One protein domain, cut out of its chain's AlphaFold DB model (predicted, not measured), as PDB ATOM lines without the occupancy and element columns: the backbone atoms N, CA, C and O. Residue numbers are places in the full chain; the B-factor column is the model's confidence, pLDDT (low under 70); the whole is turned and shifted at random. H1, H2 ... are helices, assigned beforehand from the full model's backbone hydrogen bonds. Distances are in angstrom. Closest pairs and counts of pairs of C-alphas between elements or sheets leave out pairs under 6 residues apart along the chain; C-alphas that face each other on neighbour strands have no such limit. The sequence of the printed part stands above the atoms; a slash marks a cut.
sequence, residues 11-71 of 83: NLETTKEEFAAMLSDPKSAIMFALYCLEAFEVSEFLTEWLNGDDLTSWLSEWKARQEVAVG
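What this domain is: This is residues 11 to 71 of the 83 residues of an uncharacterized protein of Ochrobactrum sp. LP_5_YM (UniProt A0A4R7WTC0). Look first for a hairpin of two helices, H2 and H3, with the longest helix, H4, making a loose third member beside the pair, and the short helix H1 laid across the end where H2 begins and H3 and the link to H4 come round. The three centres of H2, H3 and H4 make a triangle, and H4 runs out from H1 so that its far end and Gly 71 lie at one end of the longest axis. There are 61 residues printed, with four named helices in the order H1, H2, H3, H4 and no named strand; the class is all helix. The whole is compact, with a radius of gyration of the C-alphas of 11.1 A and spans of 34 by 25 by 18 A.

How they stand to each other: Start from Asn 11 and go on to H1, residues 16 to 23. Next comes H2, residues 26 to 36; the two touch only at the corner by their tight link, and only just, with 3 pairs of C-alphas within 8 A, the closest being Leu 23 and Ala 29 at 4.9 A. Their lines are about perpendicular at 71 degrees, only just past steep. Then find H3, residues 42 to 51, which forms a helical hairpin with H2: they touch, the closest C-alphas being those of Ala 33 and Val 42, 5.2 A apart, and run opposite ways at a shallow tilt of 28 degrees. Last is H4, residues 56 to 69. With residues 56 to 59 alone it touches H1, only just, with 3 pairs of C-alphas within 8 A; the closest, of Lys 16 and Thr 56, are 6.3 A apart, and the lines are about perpendicular at 83 degrees. H4 is close to H3 but not clearly touching, the closest C-alphas being those of Phe 45 and Trp 58 at 7.7 A. In H1, H2, H3 and H4 every O i to N i+4 pair is within hydrogen-bond range.

Where its parts are: Find C-alpha 16 at (239.179, 221.476, 177.950), where H1 begins; it runs 10.5 A to C-alpha 23. H2 covers 14.9 A from C-alpha 26 to C-alpha 36, and H3 covers 14.3 A from C-alpha 42 to C-alpha 51. H4 covers 20.2 A and ends at C-alpha 69, at (236.163, 218.575, 198.528).

The domain as a whole: The two C-alphas farthest apart, those of Asn 51 and Gly 71, are 34.8 A apart. The printed part has no cut, and the three links between the helices are tight. The mean pLDDT of the printed part is 91.3, and no printed residue is under 70.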
ATOM      1  N   ASN A  11     232.038 218.257 185.566       86.00
ATOM      2  CA  ASN A  11     232.506 217.161 186.417       86.00
ATOM      3  C   ASN A  11     234.035 216.974 186.289       86.00
ATOM      4  O   ASN A  11     234.696 217.636 185.490       86.00
ATOM      5  N   LEU A  12     234.620 216.081 187.095       84.25
ATOM      6  CA  LEU A  12     236.074 215.856 187.106       84.25
ATOM      7  C   LEU A  12     236.627 215.319 185.771       84.25
ATOM      8  O   LEU A  12     237.789 215.572 185.450       84.25
ATOM      9  N   GLU A  13     235.794 214.671 184.958       88.88
ATOM     10  CA  GLU A  13     236.152 214.155 183.633       88.88
ATOM     11  C   GLU A  13     236.012 215.206 182.522       88.88
ATOM     12  O   GLU A  13     236.517 214.980 181.425       88.88
ATOM     13  N   THR A  14     235.402 216.371 182.792       89.38
ATOM     14  CA  THR A  14     235.180 217.415 181.776       89.38
ATOM     15  C   THR A  14     236.485 217.806 181.085       89.38
ATOM     16  O   THR A  14     237.454 218.200 181.744       89.38
ATOM     17  N   THR A  15     236.530 217.717 179.758       91.62
ATOM     18  CA  THR A  15     237.720 218.080 178.979       91.62
ATOM     19  C   THR A  15     237.830 219.592 178.775       91.62
ATOM     20  O   THR A  15     236.896 220.352 179.038       91.62
ATOM     21  N   LYS A  16     238.986 220.056 178.285       91.25
ATOM     22  CA  LYS A  16     239.179 221.476 177.950       91.25
ATOM     23  C   LYS A  16     238.246 221.907 176.819       91.25
ATOM     24  O   LYS A  16     237.713 223.011 176.847       91.25
ATOM     25  N   GLU A  17     238.022 221.027 175.850       91.69
ATOM     26  CA  GLU A  17     237.160 221.269 174.694       91.69
ATOM     27  C   GLU A  17     235.690 221.363 175.108       91.69
ATOM     28  O   GLU A  17     234.980 222.260 174.661       91.69
ATOM     29  N   GLU A  18     235.240 220.475 175.998       91.19
ATOM     30  CA  GLU A  18     233.890 220.516 176.566       91.19
ATOM     31  C   GLU A  18     233.677 221.776 177.406       91.19
ATOM     32  O   GLU A  18     232.638 222.426 177.301       91.19
ATOM     33  N   PHE A  19     234.684 222.163 178.193       92.25
ATOM     34  CA  PHE A  19     234.654 223.391 178.978       92.25
ATOM     35  C   PHE A  19     234.588 224.638 178.088       92.25
ATOM     36  O   PHE A  19     233.729 225.493 178.291       92.25
ATOM     37  N   ALA A  20     235.420 224.719 177.049       91.75
ATOM     38  CA  ALA A  20     235.381 225.816 176.086       91.75
ATOM     39  C   ALA A  20     234.034 225.878 175.344       91.75
ATOM     40  O   ALA A  20     233.463 226.956 175.177       91.75
ATOM     41  N   ALA A  21     233.484 224.725 174.945       91.31
ATOM     42  CA  ALA A  21     232.167 224.650 174.320       91.31
ATOM     43  C   ALA A  21     231.056 225.130 175.269       91.31
ATOM     44  O   ALA A  21     230.184 225.888 174.846       91.31
ATOM     45  N   MET A  22     231.112 224.759 176.551       91.12
ATOM     46  CA  MET A  22     230.191 225.251 177.578       91.12
ATOM     47  C   MET A  22     230.273 226.777 177.715       91.12
ATOM     48  O   MET A  22     229.244 227.448 177.730       91.12
ATOM     49  N   LEU A  23     231.482 227.338 177.777       92.56
ATOM     50  CA  LEU A  23     231.691 228.777 177.948       92.56
ATOM     51  C   LEU A  23     231.363 229.613 176.703       92.56
ATOM     52  O   LEU A  23     231.292 230.836 176.799       92.56
ATOM     53  N   SER A  24     231.104 228.987 175.553       91.75
ATOM     54  CA  SER A  24     230.581 229.696 174.376       91.75
ATOM     55  C   SER A  24     229.161 230.245 174.583       91.75
ATOM     56  O   SER A  24     228.760 231.189 173.900       91.75
ATOM     57  N   ASP A  25     228.411 229.693 175.543       91.06
ATOM     58  CA  ASP A  25     227.115 230.210 175.973       91.06
ATOM     59  C   ASP A  25     227.290 231.200 177.146       91.06
ATOM     60  O   ASP A  25     227.709 230.799 178.238       91.06
ATOM     61  N   PRO A  26     226.903 232.483 176.986       93.38
ATOM     62  CA  PRO A  26     227.012 233.489 178.043       93.38
ATOM     63  C   PRO A  26     226.324 233.104 179.348       93.38
ATOM     64  O   PRO A  26     226.805 233.433 180.432       93.38
ATOM     65  N   LYS A  27     225.191 232.395 179.269       92.25
ATOM     66  CA  LYS A  27     224.479 231.954 180.468       92.25
ATOM     67  C   LYS A  27     225.326 230.952 181.249       92.25
ATOM     68  O   LYS A  27     225.438 231.083 182.465       92.25
ATOM     69  N   SER A  28     225.935 229.993 180.566       90.81
ATOM     70  CA  SER A  28     226.816 228.996 181.170       90.81
ATOM     71  C   SER A  28     228.081 229.617 181.768       90.81
ATOM     72  O   SER A  28     228.437 229.264 182.890       90.81
ATOM     73  N   ALA A  29     228.692 230.604 181.106       92.75
ATOM     74  CA  ALA A  29     229.830 231.342 181.662       92.75
ATOM     75  C   ALA A  29     229.474 232.102 182.950       92.75
ATOM     76  O   ALA A  29     230.173 231.992 183.957       92.75
ATOM     77  N   ILE A  30     228.339 232.810 182.962       93.50
ATOM     78  CA  ILE A  30     227.856 233.512 184.160       93.50
ATOM     79  C   ILE A  30     227.559 232.521 185.285       93.50
ATOM     80  O   ILE A  30     227.907 232.773 186.436       93.50
ATOM     81  N   MET A  31     226.919 231.393 184.978       92.00
ATOM     82  CA  MET A  31     226.655 230.387 185.998       92.00
ATOM     83  C   MET A  31     227.964 229.839 186.572       92.00
ATOM     84  O   MET A  31     228.082 229.803 187.795       92.00
ATOM     85  N   PHE A  32     228.944 229.472 185.735       92.12
ATOM     86  CA  PHE A  32     230.254 229.000 186.198       92.12
ATOM     87  C   PHE A  32     230.877 229.998 187.178       92.12
ATOM     88  O   PHE A  32     231.226 229.622 188.295       92.12
ATOM     89  N   ALA A  33     230.893 231.280 186.816       93.81
ATOM     90  CA  ALA A  33     231.400 232.330 187.686       93.81
ATOM     91  C   ALA A  33     230.657 232.388 189.035       93.81
ATOM     92  O   ALA A  33     231.277 232.503 190.083       93.81
ATOM     93  N   LEU A  34     229.326 232.276 189.033       92.00
ATOM     94  CA  LEU A  34     228.514 232.442 190.243       92.00
ATOM     95  C   LEU A  34     228.516 231.241 191.195       92.00
ATOM     96  O   LEU A  34     228.291 231.432 192.388       92.00
ATOM     97  N   TYR A  35     228.693 230.017 190.691       90.12
ATOM     98  CA  TYR A  35     228.533 228.808 191.511       90.12
ATOM     99  C   TYR A  35     229.776 227.920 191.586       90.12
ATOM    100  O   TYR A  35     229.816 227.027 192.433       90.12
ATOM    101  N   CYS A  36     230.757 228.102 190.701       90.00
ATOM    102  CA  CYS A  36     231.965 227.277 190.670       90.00
ATOM    103  C   CYS A  36     233.214 228.026 191.143       90.00
ATOM    104  O   CYS A  36     234.201 227.369 191.473       90.00
ATOM    105  N   LEU A  37     233.165 229.358 191.201       91.75
ATOM    106  CA  LEU A  37     234.276 230.202 191.625       91.75
ATOM    107  C   LEU A  37     234.028 230.838 192.994       91.75
ATOM    108  O   LEU A  37     232.892 230.966 193.458       91.75
ATOM    109  N   GLU A  38     235.115 231.257 193.630       91.06
ATOM    110  CA  GLU A  38     235.069 232.099 194.819       91.06
ATOM    111  C   GLU A  38     234.655 233.527 194.446       91.06
ATOM    112  O   GLU A  38     234.919 234.013 193.346       91.06
ATOM    113  N   ALA A  39     234.051 234.254 195.387       90.12
ATOM    114  CA  ALA A  39     233.503 235.587 195.115       90.12
ATOM    115  C   ALA A  39     234.539 236.591 194.564       90.12
ATOM    116  O   ALA A  39     234.175 237.495 193.812       90.12
ATOM    117  N   PHE A  40     235.817 236.444 194.934       91.31
ATOM    118  CA  PHE A  40     236.907 237.313 194.476       91.31
ATOM    119  C   PHE A  40     237.451 236.943 193.085       91.31
ATOM    120  O   PHE A  40     238.097 237.776 192.462       91.31
ATOM    121  N   GLU A  41     237.166 235.737 192.586       94.19
ATOM    122  CA  GLU A  41     237.608 235.239 191.272       94.19
ATOM    123  C   GLU A  41     236.650 235.666 190.145       94.19
ATOM    124  O   GLU A  41     237.040 235.771 188.984       94.19
ATOM    125  N   VAL A  42     235.386 235.955 190.484       94.94
ATOM    126  CA  VAL A  42     234.298 236.232 189.525       94.94
ATOM    127  C   VAL A  42     234.659 237.327 188.524       94.94
ATOM    128  O   VAL A  42     234.420 237.174 187.328       94.94
ATOM    129  N   SER A  43     235.205 238.452 188.995       96.00
ATOM    130  CA  SER A  43     235.507 239.584 188.114       96.00
ATOM    131  C   SER A  43     236.655 239.296 187.152       96.00
ATOM    132  O   SER A  43     236.619 239.762 186.015       96.00
ATOM    133  N   GLU A  44     237.662 238.551 187.607       96.81
ATOM    134  CA  GLU A  44     238.825 238.184 186.801       96.81
ATOM    135  C   GLU A  44     238.406 237.205 185.706       96.81
ATOM    136  O   GLU A  44     238.540 237.520 184.524       96.81
ATOM    137  N   PHE A  45     237.726 236.120 186.088       97.12
ATOM    138  CA  PHE A  45     237.179 235.148 185.146       97.12
ATOM    139  C   PHE A  45     236.280 235.794 184.082       97.12
ATOM    140  O   PHE A  45     236.430 235.521 182.893       97.12
ATOM    141  N   LEU A  46     235.341 236.664 184.476       97.00
ATOM    142  CA  LEU A  46     234.434 237.307 183.516       97.00
ATOM    143  C   LEU A  46     235.163 238.270 182.571       97.00
ATOM    144  O   LEU A  46     234.725 238.442 181.435       97.00
ATOM    145  N   THR A  47     236.251 238.895 183.027       97.38
ATOM    146  CA  THR A  47     237.080 239.769 182.186       97.38
ATOM    147  C   THR A  47     237.831 238.948 181.145       97.38
ATOM    148  O   THR A  47     237.764 239.268 179.960       97.38
ATOM    149  N   GLU A  48     238.475 237.863 181.568       96.94
ATOM    150  CA  GLU A  48     239.187 236.945 180.675       96.94
ATOM    151  C   GLU A  48     238.240 236.283 179.667       96.94
ATOM    152  O   GLU A  48     238.513 236.235 178.466       96.94
ATOM    153  N   TRP A  49     237.061 235.859 180.127       96.94
ATOM    154  CA  TRP A  49     236.024 235.304 179.262       96.94
ATOM    155  C   TRP A  49     235.536 236.310 178.217       96.94
ATOM    156  O   TRP A  49     235.393 235.960 177.045       96.94
ATOM    157  N   LEU A  50     235.320 237.568 178.611       96.44
ATOM    158  CA  LEU A  50     234.905 238.627 177.691       96.44
ATOM    159  C   LEU A  50     235.980 238.935 176.637       96.44
ATOM    160  O   LEU A  50     235.639 239.243 175.494       96.44
ATOM    161  N   ASN A  51     237.256 238.851 177.011       96.38
ATOM    162  CA  ASN A  51     238.383 239.079 176.109       96.38
ATOM    163  C   ASN A  51     238.655 237.893 175.169       96.38
ATOM    164  O   ASN A  51     239.343 238.063 174.161       96.38
ATOM    165  N   GLY A  52     238.086 236.718 175.458       93.62
ATOM    166  CA  GLY A  52     238.361 235.487 174.722       93.62
ATOM    167  C   GLY A  52     239.724 234.882 175.061       93.62
ATOM    168  O   GLY A  52     240.337 234.253 174.196       93.62
ATOM    169  N   ASP A  53     240.198 235.097 176.290       94.69
ATOM    170  CA  ASP A  53     241.458 234.549 176.790       94.69
ATOM    171  C   ASP A  53     241.368 233.017 176.986       94.69
ATOM    172  O   ASP A  53     240.291 232.417 176.932       94.69
ATOM    173  N   ASP A  54     242.511 232.348 177.188       92.12
ATOM    174  CA  ASP A  54     242.533 230.906 177.472       92.12
ATOM    175  C   ASP A  54     242.074 230.623 178.907       92.12
ATOM    176  O   ASP A  54     242.790 230.878 179.870       92.12
ATOM    177  N   LEU A  55     240.895 230.015 179.040       93.88
ATOM    178  CA  LEU A  55     240.271 229.745 180.337       93.88
ATOM    179  C   LEU A  55     240.631 228.369 180.921       93.88
ATOM    180  O   LEU A  55     240.025 227.912 181.892       93.88
ATOM    181  N   THR A  56     241.611 227.675 180.339       90.25
ATOM    182  CA  THR A  56     242.039 226.338 180.778       90.25
ATOM    183  C   THR A  56     242.508 226.298 182.242       90.25
ATOM    184  O   THR A  56     242.344 225.275 182.922       90.25
ATOM    185  N   SER A  57     243.094 227.391 182.739       91.75
ATOM    186  CA  SER A  57     243.519 227.549 184.137       91.75
ATOM    187  C   SER A  57     242.339 227.402 185.100       91.75
ATOM    188  O   SER A  57     242.403 226.576 186.012       91.75
ATOM    189  N   TRP A  58     241.221 228.079 184.830       94.50
ATOM    190  CA  TRP A  58     240.007 228.034 185.653       94.50
ATOM    191  C   TRP A  58     239.442 226.626 185.811       94.50
ATOM    192  O   TRP A  58     239.055 226.227 186.909       94.50
ATOM    193  N   LEU A  59     239.434 225.834 184.733       92.31
ATOM    194  CA  LEU A  59     239.015 224.433 184.800       92.31
ATOM    195  C   LEU A  59     239.942 223.616 185.708       92.31
ATOM    196  O   LEU A  59     239.479 222.791 186.494       92.31
ATOM    197  N   SER A  60     241.251 223.835 185.594       90.38
ATOM    198  CA  SER A  60     242.263 223.088 186.348       90.38
ATOM    199  C   SER A  60     242.181 223.396 187.844       90.38
ATOM    200  O   SER A  60     242.192 222.482 188.671       90.38
ATOM    201  N   GLU A  61     242.033 224.671 188.197       90.81
ATOM    202  CA  GLU A  61     241.862 225.116 189.579       90.81
ATOM    203  C   GLU A  61     240.538 224.645 190.180       90.81
ATOM    204  O   GLU A  61     240.501 224.207 191.334       90.81
ATOM    205  N   TRP A  62     239.453 224.687 189.402       90.88
ATOM    206  CA  TRP A  62     238.169 224.147 189.830       90.88
ATOM    207  C   TRP A  62     238.263 222.640 190.107       90.88
ATOM    208  O   TRP A  62     237.828 222.190 191.170       90.88
ATOM    209  N   LYS A  63     238.888 221.855 189.216       90.38
ATOM    210  CA  LYS A  63     239.080 220.407 189.417       90.38
ATOM    211  C   LYS A  63     239.887 220.112 190.677       90.38
ATOM    212  O   LYS A  63     239.463 219.284 191.479       90.38
ATOM    213  N   ALA A  64     240.990 220.829 190.895       87.62
ATOM    214  CA  ALA A  64     241.805 220.666 192.098       87.62
ATOM    215  C   ALA A  64     240.992 220.934 193.380       87.62
ATOM    216  O   ALA A  64     241.089 220.181 194.351       87.62
ATOM    217  N   ARG A  65     240.133 221.962 193.379       87.62
ATOM    218  CA  ARG A  65     239.214 222.248 194.495       87.62
ATOM    219  C   ARG A  65     238.184 221.137 194.704       87.62
ATOM    220  O   ARG A  65     237.933 220.752 195.845       87.62
ATOM    221  N   GLN A  66     237.618 220.587 193.629       86.81
ATOM    222  CA  GLN A  66     236.674 219.469 193.724       86.81
ATOM    223  C   GLN A  66     237.332 218.199 194.270       86.81
ATOM    224  O   GLN A  66     236.752 217.553 195.137       86.81
ATOM    225  N   GLU A  67     238.549 217.867 193.831       85.44
ATOM    226  CA  GLU A  67     239.314 216.725 194.354       85.44
ATOM    227  C   GLU A  67     239.554 216.833 195.866       85.44
ATOM    228  O   GLU A  67     239.431 215.840 196.587       85.44
ATOM    229  N   VAL A  68     239.831 218.045 196.360       83.44
ATOM    230  CA  VAL A  68     239.924 218.325 197.800       83.44
ATOM    231  C   VAL A  68     238.580 218.117 198.493       83.44
ATOM    232  O   VAL A  68     238.524 217.429 199.513       83.44
ATOM    233  N   ALA A  69     237.496 218.661 197.937       82.44
ATOM    234  CA  ALA A  69     236.163 218.575 198.528       82.44
ATOM    235  C   ALA A  69     235.647 217.129 198.647       82.44
ATOM    236  O   ALA A  69     234.986 216.791 199.630       82.44
ATOM    237  N   VAL A  70     235.978 216.258 197.688       81.38
ATOM    238  CA  VAL A  70     235.589 214.834 197.704       81.38
ATOM    239  C   VAL A  70     236.570 213.940 198.475       81.38
ATOM    240  O   VAL A  70     236.408 212.720 198.488       81.38
ATOM    241  N   GLY A  71     237.582 214.517 199.130       77.38
ATOM    242  CA  GLY A  71     238.549 213.779 199.947       77.38
ATOM    243  C   GLY A  71     239.575 212.973 199.147       77.38
ATOM    244  O   GLY A  71     240.240 212.110 199.716       77.38
TER     245      GLY A  71